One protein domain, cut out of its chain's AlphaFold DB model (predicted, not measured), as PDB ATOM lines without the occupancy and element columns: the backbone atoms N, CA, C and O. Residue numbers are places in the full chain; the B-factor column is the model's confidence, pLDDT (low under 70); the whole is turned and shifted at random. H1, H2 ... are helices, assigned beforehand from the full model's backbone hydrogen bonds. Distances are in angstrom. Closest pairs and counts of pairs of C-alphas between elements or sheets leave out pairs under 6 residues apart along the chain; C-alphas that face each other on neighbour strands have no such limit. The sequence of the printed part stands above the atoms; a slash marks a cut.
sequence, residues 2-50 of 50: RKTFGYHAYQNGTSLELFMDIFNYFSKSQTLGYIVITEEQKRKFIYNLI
ATOM      1  N   ARG A   2      24.168   6.976   2.486       65.44
ATOM      2  CA  ARG A   2      23.185   7.954   1.957       65.44
ATOM      3  C   ARG A   2      23.781   9.301   1.503       65.44
ATOM      4  O   ARG A   2      23.477   9.775   0.416       65.44
ATOM      5  N   LYS A   3      24.704   9.849   2.299       66.50
ATOM      6  CA  LYS A   3      25.426  11.101   2.007       66.50
ATOM      7  C   LYS A   3      26.376  10.978   0.807       66.50
ATOM      8  O   LYS A   3      26.364  11.808  -0.088       66.50
ATOM      9  N   THR A   4      27.146   9.891   0.763       71.94
ATOM     10  CA  THR A   4      28.081   9.580  -0.331       71.94
ATOM     11  C   THR A   4      27.349   9.368  -1.660       71.94
ATOM     12  O   THR A   4      27.780   9.875  -2.688       71.94
ATOM     13  N   PHE A   5      26.211   8.666  -1.632       76.50
ATOM     14  CA  PHE A   5      25.354   8.468  -2.800       76.50
ATOM     15  C   PHE A   5      24.804   9.794  -3.337       76.50
ATOM     16  O   PHE A   5      24.942  10.068  -4.526       76.50
ATOM     17  N   GLY A   6      24.246  10.639  -2.458       72.81
ATOM     18  CA  GLY A   6      23.754  11.963  -2.843       72.81
ATOM     19  C   GLY A   6      24.847  12.822  -3.479       72.81
ATOM     20  O   GLY A   6      24.616  13.431  -4.519       72.81
ATOM     21  N   TYR A   7      26.053  12.809  -2.902       76.88
ATOM     22  CA  TYR A   7      27.206  13.548  -3.419       76.88
ATOM     23  C   TYR A   7      27.573  13.142  -4.850       76.88
ATOM     24  O   TYR A   7      27.675  13.998  -5.727       76.88
ATOM     25  N   HIS A   8      27.723  11.841  -5.116       79.31
ATOM     26  CA  HIS A   8      28.066  11.366  -6.459       79.31
ATOM     27  C   HIS A   8      26.942  11.590  -7.469       79.31
ATOM     28  O   HIS A   8      27.215  11.964  -8.603       79.31
ATOM     29  N   ALA A   9      25.684  11.409  -7.069       77.25
ATOM     30  CA  ALA A   9      24.558  11.661  -7.956       77.25
ATOM     31  C   ALA A   9      24.441  13.162  -8.307       77.25
ATOM     32  O   ALA A   9      24.240  13.493  -9.470       77.25
ATOM     33  N   TYR A  10      24.684  14.075  -7.357       78.31
ATOM     34  CA  TYR A  10      24.749  15.515  -7.640       78.31
ATOM     35  C   TYR A  10      25.918  15.877  -8.569       78.31
ATOM     36  O   TYR A  10      25.739  16.617  -9.532       78.31
ATOM     37  N   GLN A  11      27.111  15.313  -8.337       79.25
ATOM     38  CA  GLN A  11      28.269  15.491  -9.227       79.25
ATOM     39  C   GLN A  11      28.013  14.962 -10.650       79.25
ATOM     40  O   GLN A  11      28.541  15.517 -11.608       79.25
ATOM     41  N   ASN A  12      27.169  13.937 -10.795       83.00
ATOM     42  CA  ASN A  12      26.772  13.359 -12.082       83.00
ATOM     43  C   ASN A  12      25.615  14.109 -12.770       83.00
ATOM     44  O   ASN A  12      25.065  13.613 -13.752       83.00
ATOM     45  N   GLY A  13      25.247  15.298 -12.283       81.06
ATOM     46  CA  GLY A  13      24.257  16.164 -12.926       81.06
ATOM     47  C   GLY A  13      22.815  15.945 -12.472       81.06
ATOM     48  O   GLY A  13      21.906  16.540 -13.050       81.06
ATOM     49  N   THR A  14      22.574  15.140 -11.433       81.94
ATOM     50  CA  THR A  14      21.245  15.061 -10.819       81.94
ATOM     51  C   THR A  14      20.886  16.396 -10.170       81.94
ATOM     52  O   THR A  14      21.646  16.927  -9.357       81.94
ATOM     53  N   SER A  15      19.708  16.929 -10.503       80.56
ATOM     54  CA  SER A  15      19.238  18.211  -9.978       80.56
ATOM     55  C   SER A  15      18.951  18.154  -8.477       80.56
ATOM     56  O   SER A  15      18.527  17.135  -7.925       80.56
ATOM     57  N   LEU A  16      19.157  19.289  -7.807       77.50
ATOM     58  CA  LEU A  16      18.853  19.445  -6.385       77.50
ATOM     59  C   LEU A  16      17.359  19.221  -6.111       77.50
ATOM     60  O   LEU A  16      16.995  18.641  -5.093       77.50
ATOM     61  N   GLU A  17      16.511  19.639  -7.045       79.56
ATOM     62  CA  GLU A  17      15.059  19.502  -7.018       79.56
ATOM     63  C   GLU A  17      14.622  18.030  -6.994       79.56
ATOM     64  O   GLU A  17      13.715  17.684  -6.241       79.56
ATOM     65  N   LEU A  18      15.308  17.143  -7.725       78.06
ATOM     66  CA  LEU A  18      15.022  15.705  -7.677       78.06
ATOM     67  C   LEU A  18      15.391  15.104  -6.315       78.06
ATOM     68  O   LEU A  18      14.677  14.250  -5.796       78.06
ATOM     69  N   PHE A  19      16.482  15.566  -5.695       76.00
ATOM     70  CA  PHE A  19      16.800  15.155  -4.327       76.00
ATOM     71  C   PHE A  19      15.771  15.683  -3.323       76.00
ATOM     72  O   PHE A  19      15.382  14.947  -2.420       76.00
ATOM     73  N   MET A  20      15.311  16.925  -3.477       76.50
ATOM     74  CA  MET A  20      14.258  17.500  -2.632       76.50
ATOM     75  C   MET A  20      12.974  16.668  -2.689       76.50
ATOM     76  O   MET A  20      12.408  16.372  -1.638       76.50
ATOM     77  N   ASP A  21      12.574  16.248  -3.890       80.06
ATOM     78  CA  ASP A  21      11.389  15.423  -4.133       80.06
ATOM     79  C   ASP A  21      11.528  14.020  -3.512       80.06
ATOM     80  O   ASP A  21      10.702  13.606  -2.699       80.06
ATOM     81  N   ILE A  22      12.647  13.327  -3.768       76.38
ATOM     82  CA  ILE A  22      12.923  11.985  -3.217       76.38
ATOM     83  C   ILE A  22      12.957  11.983  -1.680       76.38
ATOM     84  O   ILE A  22      12.542  11.008  -1.050       76.38
ATOM     85  N   PHE A  23      13.474  13.048  -1.061       70.38
ATOM     86  CA  PHE A  23      13.591  13.141   0.397       70.38
ATOM     87  C   PHE A  23      12.434  13.876   1.071       70.38
ATOM     88  O   PHE A  23      12.425  13.982   2.300       70.38
ATOM     89  N   ASN A  24      11.453  14.340   0.296       74.50
ATOM     90  CA  ASN A  24      10.315  15.116   0.780       74.50
ATOM     91  C   ASN A  24      10.753  16.351   1.602       74.50
ATOM     92  O   ASN A  24      10.149  16.713   2.615       74.50
ATOM     93  N   TYR A  25      11.869  16.972   1.202       77.31
ATOM     94  CA  TYR A  25      12.441  18.137   1.870       77.31
ATOM     95  C   TYR A  25      11.971  19.425   1.199       77.31
ATOM     96  O   TYR A  25      12.331  19.732   0.066       77.31
ATOM     97  N   PHE A  26      11.245  20.243   1.957       65.62
ATOM     98  CA  PHE A  26      10.743  21.544   1.501       65.62
ATOM     99  C   PHE A  26      11.811  22.649   1.513       65.62
ATOM    100  O   PHE A  26      11.595  23.734   0.978       65.62
ATOM    101  N   SER A  27      12.976  22.394   2.121       72.25
ATOM    102  CA  SER A  27      14.059  23.369   2.247       72.25
ATOM    103  C   SER A  27      15.311  22.941   1.487       72.25
ATOM    104  O   SER A  27      15.890  21.876   1.730       72.25
ATOM    105  N   LYS A  28      15.813  23.843   0.631       68.44
ATOM    106  CA  LYS A  28      17.127  23.700  -0.015       68.44
ATOM    107  C   LYS A  28      18.247  23.525   1.014       68.44
ATOM    108  O   LYS A  28      19.159  22.741   0.788       68.44
ATOM    109  N   SER A  29      18.153  24.177   2.175       69.50
ATOM    110  CA  SER A  29      19.155  24.068   3.246       69.50
ATOM    111  C   SER A  29      19.217  22.657   3.850       69.50
ATOM    112  O   SER A  29      20.302  22.100   4.018       69.50
ATOM    113  N   GLN A  30      18.054  22.033   4.087       67.94
ATOM    114  CA  GLN A  30      17.973  20.641   4.558       67.94
ATOM    115  C   GLN A  30      18.552  19.665   3.529       67.94
ATOM    116  O   GLN A  30      19.295  18.749   3.880       67.94
ATOM    117  N   THR A  31      18.278  19.917   2.251       71.69
ATOM    118  CA  THR A  31      18.778  19.089   1.150       71.69
ATOM    119  C   THR A  31      20.292  19.204   1.020       71.69
ATOM    120  O   THR A  31      20.976  18.189   0.978       71.69
ATOM    121  N   LEU A  32      20.853  20.413   1.080       68.75
ATOM    122  CA  LEU A  32      22.304  20.641   1.048       68.75
ATOM    123  C   LEU A  32      23.044  19.964   2.215       68.75
ATOM    124  O   LEU A  32      24.123  19.402   2.012       68.75
ATOM    125  N   GLY A  33      22.452  19.943   3.415       68.62
ATOM    126  CA  GLY A  33      22.992  19.209   4.567       68.62
ATOM    127  C   GLY A  33      23.004  17.686   4.375       68.62
ATOM    128  O   GLY A  33      23.842  16.985   4.951       68.62
ATOM    129  N   TYR A  34      22.113  17.167   3.526       68.75
ATOM    130  CA  TYR A  34      22.062  15.759   3.150       68.75
ATOM    131  C   TYR A  34      23.135  15.388   2.116       68.75
ATOM    132  O   TYR A  34      23.754  14.328   2.239       68.75
ATOM    133  N   ILE A  35      23.412  16.263   1.142       71.31
ATOM    134  CA  ILE A  35      24.401  15.999   0.080       71.31
ATOM    135  C   ILE A  35      25.856  16.256   0.529       71.31
ATOM    136  O   ILE A  35      26.781  15.966  -0.221       71.31
ATOM    137  N   VAL A  36      26.076  16.765   1.751       64.88
ATOM    138  CA  VAL A  36      27.400  17.183   2.269       64.88
ATOM    139  C   VAL A  36      28.156  17.993   1.215       64.88
ATOM    140  O   VAL A  36      29.285  17.687   0.841       64.88
ATOM    141  N   ILE A  37      27.498  19.027   0.696       65.94
ATOM    142  CA  ILE A  37      28.171  19.979  -0.181       65.94
ATOM    143  C   ILE A  37      29.051  20.837   0.720       65.94
ATOM    144  O   ILE A  37      28.555  21.446   1.670       65.94
ATOM    145  N   THR A  38      30.358  20.854   0.473       68.25
ATOM    146  CA  THR A  38      31.252  21.720   1.245       68.25
ATOM    147  C   THR A  38      30.914  23.183   0.960       68.25
ATOM    148  O   THR A  38      30.442  23.534  -0.126       68.25
ATOM    149  N   GLU A  39      31.191  24.074   1.914       65.81
ATOM    150  CA  GLU A  39      30.980  25.517   1.717       65.81
ATOM    151  C   GLU A  39      31.741  26.058   0.488       65.81
ATOM    152  O   GLU A  39      31.333  27.039  -0.129       65.81
ATOM    153  N   GLU A  40      32.817  25.389   0.075       67.31
ATOM    154  CA  GLU A  40      33.560  25.688  -1.148       67.31
ATOM    155  C   GLU A  40      32.777  25.369  -2.427       67.31
ATOM    156  O   GLU A  40      32.682  26.206  -3.323       67.31
ATOM    157  N   GLN A  41      32.156  24.195  -2.502       66.12
ATOM    158  CA  GLN A  41      31.326  23.814  -3.644       66.12
ATOM    159  C   GLN A  41      30.065  24.675  -3.740       66.12
ATOM    160  O   GLN A  41      29.637  25.037  -4.837       66.12
ATOM    161  N   LYS A  42      29.513  25.077  -2.591       65.88
ATOM    162  CA  LYS A  42      28.398  26.021  -2.506       65.88
ATOM    163  C   LYS A  42      28.774  27.388  -3.083       65.88
ATOM    164  O   LYS A  42      28.029  27.930  -3.897       65.88
ATOM    165  N   ARG A  43      29.959  27.911  -2.738       65.81
ATOM    166  CA  ARG A  43      30.504  29.140  -3.344       65.81
ATOM    167  C   ARG A  43      30.699  28.999  -4.850       65.81
ATOM    168  O   ARG A  43      30.333  29.913  -5.578       65.81
ATOM    169  N   LYS A  44      31.229  27.864  -5.314       66.81
ATOM    170  CA  LYS A  44      31.452  27.605  -6.744       66.81
ATOM    171  C   LYS A  44      30.144  27.601  -7.538       66.81
ATOM    172  O   LYS A  44      30.096  28.182  -8.612       66.81
ATOM    173  N   PHE A  45      29.081  27.011  -6.993       64.31
ATOM    174  CA  PHE A  45      27.754  27.039  -7.612       64.31
ATOM    175  C   PHE A  45      27.180  28.459  -7.697       64.31
ATOM    176  O   PHE A  45      26.698  28.849  -8.754       64.31
ATOM    177  N   ILE A  46      27.271  29.242  -6.614       61.66
ATOM    178  CA  ILE A  46      26.812  30.641  -6.604       61.66
ATOM    179  C   ILE A  46      27.583  31.469  -7.637       61.66
ATOM    180  O   ILE A  46      26.966  32.219  -8.377       61.66
ATOM    181  N   TYR A  47      28.904  31.293  -7.731       61.38
ATOM    182  CA  TYR A  47      29.733  31.982  -8.724       61.38
ATOM    183  C   TYR A  47      29.402  31.608 -10.171       61.38
ATOM    184  O   TYR A  47      29.519  32.453 -11.041       61.38
ATOM    185  N   ASN A  48      28.998  30.363 -10.434       56.25
ATOM    186  CA  ASN A  48      28.640  29.898 -11.778       56.25
ATOM    187  C   ASN A  48      27.238  30.342 -12.234       56.25
ATOM    188  O   ASN A  48      26.865  30.078 -13.376       56.25
ATOM    189  N   LEU A  49      26.445  30.925 -11.332       51.28
ATOM    190  CA  LEU A  49      25.096  31.428 -11.597       51.28
ATOM    191  C   LEU A  49      25.087  32.943 -11.891       51.28
ATOM    192  O   LEU A  49      24.051  33.469 -12.296       51.28
ATOM    193  N   ILE A  50      26.213  33.627 -11.659       47.75
ATOM    194  CA  ILE A  50      26.445  35.055 -11.928       47.75
ATOM    195  C   ILE A  50      27.274  35.164 -13.209       47.75
ATOM    196  O   ILE A  50      26.961  36.055 -14.026       47.75
TER     197      ILE A  50
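Overview. This is residues 2 to 50 of the 50 residues of the protein "Integrase/recombinase" of Clostridium tyrobutyricum DIVETGP (UniProt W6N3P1). Three short helices make a small packed body, with H1 and H2 running opposite ways at a shallow tilt and H3 set crosswise to both. H4 touches no helix, and residues 43 to 50, of which 43 to 47 belong to H4, stick out from this body as a tail. The printed part has 49 residues with four named helices, H1, H2, H3 and H4 in chain order, and no named strand, and the class is all helix. The whole is compact, with a radius of gyration of the C-alphas of 10.4 A and spans of 28 by 21 by 17 A.

Along the chain. H1, the longest helix, covers residues 2 to 11 and measures 14.4 A from first to last C-alpha, beginning at C-alpha 2 (23.185, 7.954, 1.957). H2 covers residues 16 to 23, 10.7 A. H3 covers residues 28 to 35, 10.6 A, and ends at C-alpha 35 (24.401, 15.999, 0.080). H4 covers residues 39 to 47, 12.3 A, and ends at C-alpha 47 (29.733, 31.982, -8.724).

Arrangement. H1 and H3 touch, about perpendicular at 75 degrees; their closest C-alphas, those of Gly 6 and Ile 35, are 5.0 A apart. H1 and H2 are close but not clearly touching, at a shallow tilt of 26 degrees, opposite ways; their closest C-alphas, those of Tyr 10 and Leu 16, are 7.2 A apart. H2 and H3 touch, about perpendicular at 78 degrees, with the C-alphas of Met 20 and Thr 31 closest at 6.1 A. H4 is apart from H1, H2 and H3. In H1, H2, H3 and H4 every O i to N i+4 pair is within hydrogen-bond range.

Size, cuts and confidence. The C-alphas of Arg 2 and Ile 50, the two farthest apart, are 30.6 A apart. Without residues 43 to 50, which stand free, the body spans 24 by 18 by 16 A. The printed part has no cut, and the three links are tight. Mean pLDDT of the printed part is 70.8; 24 residues are under 70, among them residues 36 to 50.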